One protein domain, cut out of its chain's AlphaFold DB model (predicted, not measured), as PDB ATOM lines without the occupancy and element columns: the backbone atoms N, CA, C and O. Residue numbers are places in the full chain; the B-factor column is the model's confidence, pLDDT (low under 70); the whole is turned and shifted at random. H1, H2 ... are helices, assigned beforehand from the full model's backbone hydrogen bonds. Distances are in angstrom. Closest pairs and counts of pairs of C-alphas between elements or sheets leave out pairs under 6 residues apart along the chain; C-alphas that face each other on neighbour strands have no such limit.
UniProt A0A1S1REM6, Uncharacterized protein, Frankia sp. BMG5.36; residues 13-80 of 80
ATOM      1  N   ASP A  13      30.520  29.558   5.567       96.25
ATOM      2  CA  ASP A  13      31.936  29.915   5.462       96.25
ATOM      3  C   ASP A  13      32.127  31.249   4.724       96.25
ATOM      4  O   ASP A  13      32.915  32.101   5.152       96.25
ATOM      5  N   LEU A  14      31.348  31.480   3.665       93.56
ATOM      6  CA  LEU A  14      31.348  32.736   2.924       93.56
ATOM      7  C   LEU A  14      30.840  33.891   3.794       93.56
ATOM      8  O   LEU A  14      31.442  34.968   3.802       93.56
ATOM      9  N   LEU A  15      29.771  33.672   4.566       91.94
ATOM     10  CA  LEU A  15      29.221  34.690   5.459       91.94
ATOM     11  C   LEU A  15      30.188  35.032   6.603       91.94
ATOM     12  O   LEU A  15      30.336  36.206   6.951       91.94
ATOM     13  N   VAL A  16      30.874  34.034   7.170       94.88
ATOM     14  CA  VAL A  16      31.919  34.229   8.188       94.88
ATOM     15  C   VAL A  16      33.054  35.083   7.628       94.88
ATOM     16  O   VAL A  16      33.440  36.074   8.250       94.88
ATOM     17  N   ARG A  17      33.542  34.763   6.423       95.31
ATOM     18  CA  ARG A  17      34.597  35.534   5.749       95.31
ATOM     19  C   ARG A  17      34.162  36.969   5.452       95.31
ATOM     20  O   ARG A  17      34.922  37.897   5.715       95.31
ATOM     21  N   ALA A  18      32.941  37.166   4.958       92.62
ATOM     22  CA  ALA A  18      32.400  38.493   4.672       92.62
ATOM     23  C   ALA A  18      32.292  39.355   5.941       92.62
ATOM     24  O   ALA A  18      32.689  40.520   5.931       92.62
ATOM     25  N   LYS A  19      31.818  38.770   7.052       91.25
ATOM     26  CA  LYS A  19      31.751  39.446   8.357       91.25
ATOM     27  C   LYS A  19      33.137  39.812   8.882       91.25
ATOM     28  O   LYS A  19      33.329  40.948   9.302       91.25
ATOM     29  N   ALA A  20      34.095  38.885   8.827       95.50
ATOM     30  CA  ALA A  20      35.471  39.133   9.257       95.50
ATOM     31  C   ALA A  20      36.142  40.260   8.450       95.50
ATOM     32  O   ALA A  20      36.914  41.038   9.000       95.50
ATOM     33  N   ALA A  21      35.798  40.383   7.167       95.50
ATOM     34  CA  ALA A  21      36.272  41.446   6.286       95.50
ATOM     35  C   ALA A  21      35.467  42.762   6.388       95.50
ATOM     36  O   ALA A  21      35.752  43.704   5.652       95.50
ATOM     37  N   GLY A  22      34.447  42.847   7.256       94.50
ATOM     38  CA  GLY A  22      33.609  44.044   7.405       94.50
ATOM     39  C   GLY A  22      32.749  44.375   6.176       94.50
ATOM     40  O   GLY A  22      32.336  45.521   5.994       94.50
ATOM     41  N   VAL A  23      32.481  43.392   5.313       93.44
ATOM     42  CA  VAL A  23      31.754  43.595   4.055       93.44
ATOM     43  C   VAL A  23      30.261  43.783   4.318       93.44
ATOM     44  O   VAL A  23      29.603  42.952   4.948       93.44
ATOM     45  N   ASN A  24      29.685  44.849   3.759       91.81
ATOM     46  CA  ASN A  24      28.237  45.033   3.736       91.81
ATOM     47  C   ASN A  24      27.617  44.167   2.628       91.81
ATOM     48  O   ASN A  24      27.538  44.583   1.471       91.81
ATOM     49  N   VAL A  25      27.177  42.963   3.001       88.69
ATOM     50  CA  VAL A  25      26.614  41.965   2.075       88.69
ATOM     51  C   VAL A  25      25.460  42.543   1.261       88.69
ATOM     52  O   VAL A  25      25.456  42.408   0.046       88.69
ATOM     53  N   SER A  26      24.524  43.261   1.887       88.25
ATOM     54  CA  SER A  26      23.377  43.839   1.176       88.25
ATOM     55  C   SER A  26      23.794  44.834   0.093       88.25
ATOM     56  O   SER A  26      23.212  44.831  -0.989       88.25
ATOM     57  N   ARG A  27      24.815  45.663   0.354       91.31
ATOM     58  CA  ARG A  27      25.358  46.593  -0.646       91.31
ATOM     59  C   ARG A  27      26.021  45.847  -1.802       91.31
ATOM     60  O   ARG A  27      25.797  46.216  -2.948       91.31
ATOM     61  N   VAL A  28      26.816  44.817  -1.506       92.88
ATOM     62  CA  VAL A  28      27.482  44.004  -2.536       92.88
ATOM     63  C   VAL A  28      26.453  43.278  -3.395       92.88
ATOM     64  O   VAL A  28      26.523  43.348  -4.615       92.88
ATOM     65  N   THR A  29      25.451  42.651  -2.777       91.44
ATOM     66  CA  THR A  29      24.369  41.979  -3.500       91.44
ATOM     67  C   THR A  29      23.590  42.954  -4.375       91.44
ATOM     68  O   THR A  29      23.309  42.636  -5.522       91.44
ATOM     69  N   ALA A  30      23.265  44.151  -3.877       92.56
ATOM     70  CA  ALA A  30      22.570  45.154  -4.678       92.56
ATOM     71  C   ALA A  30      23.399  45.606  -5.892       92.56
ATOM     72  O   ALA A  30      22.855  45.700  -6.986       92.56
ATOM     73  N   ALA A  31      24.701  45.846  -5.713       94.88
ATOM     74  CA  ALA A  31      25.594  46.215  -6.811       94.88
ATOM     75  C   ALA A  31      25.697  45.095  -7.857       94.88
ATOM     76  O   ALA A  31      25.484  45.349  -9.037       94.88
ATOM     77  N   ALA A  32      25.906  43.853  -7.413       94.44
ATOM     78  CA  ALA A  32      25.966  42.694  -8.300       94.44
ATOM     79  C   ALA A  32      24.653  42.481  -9.071       94.44
ATOM     80  O   ALA A  32      24.676  42.139 -10.247       94.44
ATOM     81  N   LEU A  33      23.500  42.717  -8.433       95.12
ATOM     82  CA  LEU A  33      22.204  42.656  -9.111       95.12
ATOM     83  C   LEU A  33      22.066  43.746 -10.180       95.12
ATOM     84  O   LEU A  33      21.548  43.462 -11.252       95.12
ATOM     85  N   VAL A  34      22.521  44.973  -9.913       96.88
ATOM     86  CA  VAL A  34      22.502  46.054 -10.913       96.88
ATOM     87  C   VAL A  34      23.398  45.712 -12.099       96.88
ATOM     88  O   VAL A  34      22.961  45.843 -13.237       96.88
ATOM     89  N   GLU A  35      24.618  45.243 -11.841       97.69
ATOM     90  CA  GLU A  35      25.560  44.837 -12.890       97.69
ATOM     91  C   GLU A  35      25.005  43.693 -13.743       97.69
ATOM     92  O   GLU A  35      25.090  43.738 -14.968       97.69
ATOM     93  N   GLU A  36      24.393  42.687 -13.116       98.00
ATOM     94  CA  GLU A  36      23.796  41.572 -13.846       98.00
ATOM     95  C   GLU A  36      22.588  42.020 -14.675       98.00
ATOM     96  O   GLU A  36      22.461  41.620 -15.829       98.00
ATOM     97  N   LEU A  37      21.724  42.883 -14.134       98.19
ATOM     98  CA  LEU A  37      20.591  43.430 -14.885       98.19
ATOM     99  C   LEU A  37      21.052  44.278 -16.078       98.19
ATOM    100  O   LEU A  37      20.491  44.149 -17.162       98.19
ATOM    101  N   ASP A  38      22.089  45.098 -15.905       98.06
ATOM    102  CA  ASP A  38      22.692  45.883 -16.986       98.06
ATOM    103  C   ASP A  38      23.313  44.978 -18.063       98.06
ATOM    104  O   ASP A  38      23.112  45.185 -19.260       98.06
ATOM    105  N   ARG A  39      24.006  43.908 -17.655       97.75
ATOM    106  CA  ARG A  39      24.542  42.902 -18.580       97.75
ATOM    107  C   ARG A  39      23.432  42.231 -19.390       97.75
ATOM    108  O   ARG A  39      23.590  42.052 -20.594       97.75
ATOM    109  N   GLN A  40      22.323  41.863 -18.750       98.38
ATOM    110  CA  GLN A  40      21.167  41.257 -19.419       98.38
ATOM    111  C   GLN A  40      20.492  42.237 -20.384       98.38
ATOM    112  O   GLN A  40      20.139  41.844 -21.492       98.38
ATOM    113  N   ALA A  41      20.367  43.512 -20.003       98.12
ATOM    114  CA  ALA A  41      19.836  44.549 -20.883       98.12
ATOM    115  C   ALA A  41      20.693  44.706 -22.147       98.12
ATOM    116  O   ALA A  41      20.164  44.669 -23.253       98.12
ATOM    117  N   LYS A  42      22.022  44.762 -21.997       97.81
ATOM    118  CA  LYS A  42      22.963  44.830 -23.128       97.81
ATOM    119  C   LYS A  42      22.875  43.621 -24.055       97.81
ATOM    120  O   LYS A  42      22.987  43.779 -25.265       97.81
ATOM    121  N   LEU A  43      22.694  42.420 -23.502       98.06
ATOM    122  CA  LEU A  43      22.484  41.222 -24.316       98.06
ATOM    123  C   LEU A  43      21.176  41.303 -25.104       98.06
ATOM    124  O   LEU A  43      21.184  41.041 -26.298       98.06
ATOM    125  N   ALA A  44      20.086  41.734 -24.466       97.88
ATOM    126  CA  ALA A  44      18.806  41.898 -25.145       97.88
ATOM    127  C   ALA A  44      18.864  42.963 -26.256       97.88
ATOM    128  O   ALA A  44      18.296  42.766 -27.327       97.88
ATOM    129  N   GLU A  45      19.568  44.074 -26.024       97.94
ATOM    130  CA  GLU A  45      19.817  45.100 -27.044       97.94
ATOM    131  C   GLU A  45      20.654  44.555 -28.207       97.94
ATOM    132  O   GLU A  45      20.335  44.814 -29.367       97.94
ATOM    133  N   LEU A  46      21.694  43.766 -27.916       97.81
ATOM    134  CA  LEU A  46      22.510  43.119 -28.939       97.81
ATOM    135  C   LEU A  46      21.692  42.124 -29.770       97.81
ATOM    136  O   LEU A  46      21.792  42.142 -30.993       97.81
ATOM    137  N   ASP A  47      20.870  41.293 -29.133       97.44
ATOM    138  CA  ASP A  47      20.004  40.336 -29.827       97.44
ATOM    139  C   ASP A  47      19.009  41.056 -30.748       97.44
ATOM    140  O   ASP A  47      18.818  40.656 -31.898       97.44
ATOM    141  N   ALA A  48      18.412  42.157 -30.277       97.44
ATOM    142  CA  ALA A  48      17.520  42.981 -31.087       97.44
ATOM    143  C   ALA A  48      18.243  43.592 -32.297       97.44
ATOM    144  O   ALA A  48      17.715  43.560 -33.407       97.44
ATOM    145  N   TYR A  49      19.462  44.096 -32.097       96.38
ATOM    146  CA  TYR A  49      20.281  44.656 -33.170       96.38
ATOM    147  C   TYR A  49      20.698  43.604 -34.207       96.38
ATOM    148  O   TYR A  49      20.647  43.854 -35.407       96.38
ATOM    149  N   LEU A  50      21.080  42.401 -33.769       94.19
ATOM    150  CA  LEU A  50      21.421  41.310 -34.685       94.19
ATOM    151  C   LEU A  50      20.211  40.871 -35.516       94.19
ATOM    152  O   LEU A  50      20.360  40.608 -36.707       94.19
ATOM    153  N   LEU A  51      19.020  40.846 -34.914       95.12
ATOM    154  CA  LEU A  51      17.781  40.561 -35.633       95.12
ATOM    155  C   LEU A  51      17.457  41.646 -36.671       95.12
ATOM    156  O   LEU A  51      17.011  41.327 -37.770       95.12
ATOM    157  N   GLU A  52      17.678  42.920 -36.343       96.75
ATOM    158  CA  GLU A  52      17.541  44.031 -37.294       96.75
ATOM    159  C   GLU A  52      18.480  43.852 -38.494       96.75
ATOM    160  O   GLU A  52      18.025  43.888 -39.635       96.75
ATOM    161  N   LEU A  53      19.758  43.539 -38.252       95.38
ATOM    162  CA  LEU A  53      20.723  43.279 -39.325       95.38
ATOM    163  C   LEU A  53      20.336  42.082 -40.198       95.38
ATOM    164  O   LEU A  53      20.487  42.150 -41.416       95.38
ATOM    165  N   GLU A  54      19.843  40.993 -39.606       94.31
ATOM    166  CA  GLU A  54      19.379  39.828 -40.365       94.31
ATOM    167  C   GLU A  54      18.160  40.166 -41.237       94.31
ATOM    168  O   GLU A  54      18.060  39.688 -42.366       94.31
ATOM    169  N   ASN A  55      17.257  41.028 -40.762       95.12
ATOM    170  CA  ASN A  55      16.126  41.492 -41.569       95.12
ATOM    171  C   ASN A  55      16.577  42.374 -42.743       95.12
ATOM    172  O   ASN A  55      16.026  42.254 -43.839       95.12
ATOM    173  N   ASP A  56      17.571  43.235 -42.525       96.88
ATOM    174  CA  ASP A  56      18.054  44.186 -43.532       96.88
ATOM    175  C   ASP A  56      18.962  43.535 -44.586       96.88
ATOM    176  O   ASP A  56      18.913  43.892 -45.766       96.88
ATOM    177  N   LEU A  57      19.808  42.592 -44.168       94.69
ATOM    178  CA  LEU A  57      20.865  42.008 -45.000       94.69
ATOM    179  C   LEU A  57      20.593  40.550 -45.393       94.69
ATOM    180  O   LEU A  57      21.258  40.019 -46.284       94.69
ATOM    181  N   GLY A  58      19.602  39.915 -44.768       92.00
ATOM    182  CA  GLY A  58      19.368  38.481 -44.861       92.00
ATOM    183  C   GLY A  58      20.243  37.672 -43.892       92.00
ATOM    184  O   GLY A  58      21.097  38.218 -43.189       92.00
ATOM    185  N   PRO A  59      20.036  36.345 -43.836       91.19
ATOM    186  CA  PRO A  59      20.784  35.469 -42.944       91.19
ATOM    187  C   PRO A  59      22.260  35.379 -43.345       91.19
ATOM    188  O   PRO A  59      22.613  35.467 -44.521       91.19
ATOM    189  N   ILE A  60      23.117  35.111 -42.357       90.88
ATOM    190  CA  ILE A  60      24.553  34.906 -42.580       90.88
ATOM    191  C   ILE A  60      24.766  33.695 -43.512       90.88
ATOM    192  O   ILE A  60      24.256  32.606 -43.213       90.88
ATOM    193  N   PRO A  61      25.549  33.833 -44.599       94.12
ATOM    194  CA  PRO A  61      25.928  32.712 -45.453       94.12
ATOM    195  C   PRO A  61      26.609  31.577 -44.674       94.12
ATOM    196  O   PRO A  61      27.361  31.794 -43.721       94.12
ATOM    197  N   ALA A  62      26.343  30.330 -45.067       93.62
ATOM    198  CA  ALA A  62      26.789  29.156 -44.311       93.62
ATOM    199  C   ALA A  62      28.322  29.028 -44.221       93.62
ATOM    200  O   ALA A  62      28.844  28.550 -43.213       93.62
ATOM    201  N   ASP A  63      29.036  29.451 -45.260       95.56
ATOM    202  CA  ASP A  63      30.495  29.485 -45.326       95.56
ATOM    203  C   ASP A  63      31.089  30.549 -44.395       95.56
ATOM    204  O   ASP A  63      32.036  30.261 -43.660       95.56
ATOM    205  N   GLU A  64      30.487  31.739 -44.334       93.75
ATOM    206  CA  GLU A  64      30.882  32.789 -43.389       93.75
ATOM    207  C   GLU A  64      30.622  32.372 -41.934       93.75
ATOM    208  O   GLU A  64      31.488  32.531 -41.067       93.75
ATOM    209  N   ALA A  65      29.470  31.754 -41.659       93.62
ATOM    210  CA  ALA A  65      29.148  31.228 -40.334       93.62
ATOM    211  C   ALA A  65      30.116  30.110 -39.895       93.62
ATOM    212  O   ALA A  65      30.459  30.013 -38.711       93.62
ATOM    213  N   ALA A  66      30.571  29.271 -40.832       95.50
ATOM    214  CA  ALA A  66      31.587  28.253 -40.573       95.50
ATOM    215  C   ALA A  66      32.952  28.891 -40.264       95.50
ATOM    216  O   ALA A  66      33.564  28.561 -39.246       95.50
ATOM    217  N   ALA A  67      33.383  29.870 -41.064       95.38
ATOM    218  CA  ALA A  67      34.633  30.594 -40.840       95.38
ATOM    219  C   ALA A  67      34.660  31.322 -39.481       95.38
ATOM    220  O   ALA A  67      35.685  31.322 -38.789       95.38
ATOM    221  N   ALA A  68      33.529  31.901 -39.067       93.00
ATOM    222  CA  ALA A  68      33.386  32.548 -37.766       93.00
ATOM    223  C   ALA A  68      33.536  31.558 -36.595       93.00
ATOM    224  O   ALA A  68      34.221  31.867 -35.615       93.00
ATOM    225  N   ARG A  69      32.953  30.352 -36.695       94.75
ATOM    226  CA  ARG A  69      33.107  29.297 -35.669       94.75
ATOM    227  C   ARG A  69      34.539  28.803 -35.571       94.75
ATOM    228  O   ARG A  69      35.080  28.764 -34.470       94.75
ATOM    229  N   ASP A  70      35.184  28.545 -36.703       95.94
ATOM    230  CA  ASP A  70      36.589  28.132 -36.728       95.94
ATOM    231  C   ASP A  70      37.502  29.168 -36.055       95.94
ATOM    232  O   ASP A  70      38.458  28.826 -35.349       95.94
ATOM    233  N   TRP A  71      37.212  30.457 -36.255       95.12
ATOM    234  CA  TRP A  71      37.919  31.542 -35.582       95.12
ATOM    235  C   TRP A  71      37.664  31.557 -34.067       95.12
ATOM    236  O   TRP A  71      38.630  31.634 -33.300       95.12
ATOM    237  N   ALA A  72      36.409  31.431 -33.629       93.62
ATOM    238  CA  ALA A  72      36.051  31.401 -32.210       93.62
ATOM    239  C   ALA A  72      36.708  30.216 -31.480       93.62
ATOM    240  O   ALA A  72      37.300  30.383 -30.409       93.62
ATOM    241  N   ASP A  73      36.703  29.040 -32.106       94.69
ATOM    242  CA  ASP A  73      37.335  27.836 -31.577       94.69
ATOM    243  C   ASP A  73      38.854  28.007 -31.429       94.69
ATOM    244  O   ASP A  73      39.449  27.537 -30.454       94.69
ATOM    245  N   ARG A  74      39.517  28.709 -32.363       94.00
ATOM    246  CA  ARG A  74      40.941  29.061 -32.215       94.00
ATOM    247  C   ARG A  74      41.175  29.950 -30.997       94.00
ATOM    248  O   ARG A  74      42.128  29.699 -30.262       94.00
ATOM    249  N   LEU A  75      40.334  30.953 -30.767       91.50
ATOM    250  CA  LEU A  75      40.450  31.878 -29.631       91.50
ATOM    251  C   LEU A  75      40.308  31.170 -28.280       91.50
ATOM    252  O   LEU A  75      41.103  31.412 -27.368       91.50
ATOM    253  N   GLN A  76      39.356  30.243 -28.169       84.31
ATOM    254  CA  GLN A  76      39.145  29.463 -26.946       84.31
ATOM    255  C   GLN A  76      40.313  28.517 -26.632       84.31
ATOM    256  O   GLN A  76      40.601  28.251 -25.468       84.31
ATOM    257  N   ARG A  77      41.023  28.028 -27.657       81.44
ATOM    258  CA  ARG A  77      42.225  27.197 -27.472       81.44
ATOM    259  C   ARG A  77      43.439  27.976 -26.966       81.44
ATOM    260  O   ARG A  77      44.282  27.375 -26.319       81.44
ATOM    261  N   HIS A  78      43.535  29.273 -27.260       70.56
ATOM    262  CA  HIS A  78      44.665  30.118 -26.841       70.56
ATOM    263  C   HIS A  78      44.478  30.755 -25.457       70.56
ATOM    264  O   HIS A  78      45.415  31.336 -24.920       70.56
ATOM    265  N   SER A  79      43.269  30.689 -24.899       67.75
ATOM    266  CA  SER A  79      42.918  31.247 -23.586       67.75
ATOM    267  C   SER A  79      42.856  30.189 -22.470       67.75
ATOM    268  O   SER A  79      42.443  30.506 -21.356       67.75
ATOM    269  N   ARG A  80      43.283  28.951 -22.761       53.50
ATOM    270  CA  ARG A  80      43.520  27.857 -21.804       53.50
ATOM    271  C   ARG A  80      45.011  27.634 -21.608       53.50
ATOM    272  O   ARG A  80      45.378  27.276 -20.470       53.50
TER     273      ARG A  80
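This is residues 13 to 80 of the 80 residues of an uncharacterized protein of Frankia sp. BMG5.36 (UniProt A0A1S1REM6). A long, nearly straight helix, H2, makes the base of an open, flat bracket, with a short helix, H1, at its one end and a second, mid-length helix, H3, set off from its other end. H1 and H3 lie toward the same side of H2, H3 folds back partway along it at a distance, and the space between the three is empty. The printed part has 68 residues with three named helices in the order H1, H2, H3 and no named strand; the class is all helix. The whole is extended, with a radius of gyration of the C-alphas of 20.3 A, and its C-alphas span 56 by 31 by 12 A.

H1 holds residues 13 to 20, from Asp 13 with its C-alpha at (31.936, 29.915, 5.462) to Ala 20, and measures 10.6 A from first to last C-alpha. H2 holds residues 25 to 57, from Val 25 with its C-alpha at (26.614, 41.965, 2.075) to Leu 57 with its C-alpha at (20.865, 42.008, -45.000), and its length is 47.4 A; along it z falls while x and y change little. H3 holds residues 62 to 78, from Ala 62 at C-alpha (26.789, 29.156, -44.311) to His 78 at C-alpha (44.665, 30.118, -26.841), a length of 25.0 A, with x and z both rising.

H1 and H2 are close but not clearly touching, with 1 pair of C-alphas within 8 A. Their closest C-alphas, those of Ala 18 and Val 25, are 7.2 A apart. The two helices run opposite ways at a steep tilt of 61 degrees, and their centres are 30.4 A apart. H2 and H3 follow each other in the chain but are apart, with no C-alpha of the one within 8 A of the other. H1 and H3 are apart too. In H1, H2 and H3 every O i to N i+4 pair is within hydrogen-bond range.

The outline is flat. The two C-alphas farthest apart, those of Ala 20 and Gly 58, are 56.5 A apart, while those of Asp 13 and Arg 80, the first and last printed, are 29.7 A apart. Residues 26 to 50 of H2 stand free, and so do residues 60 to 80, of which 62 to 78 belong to H3. The links from H1 to H2 and from H2 to H3 are tight, each with 4 residues between the helices. The printed part has no cut and ends at Arg 80, the chain's last residue. The mean pLDDT of the printed part is 93.1, and residues 79 to 80 are under 70.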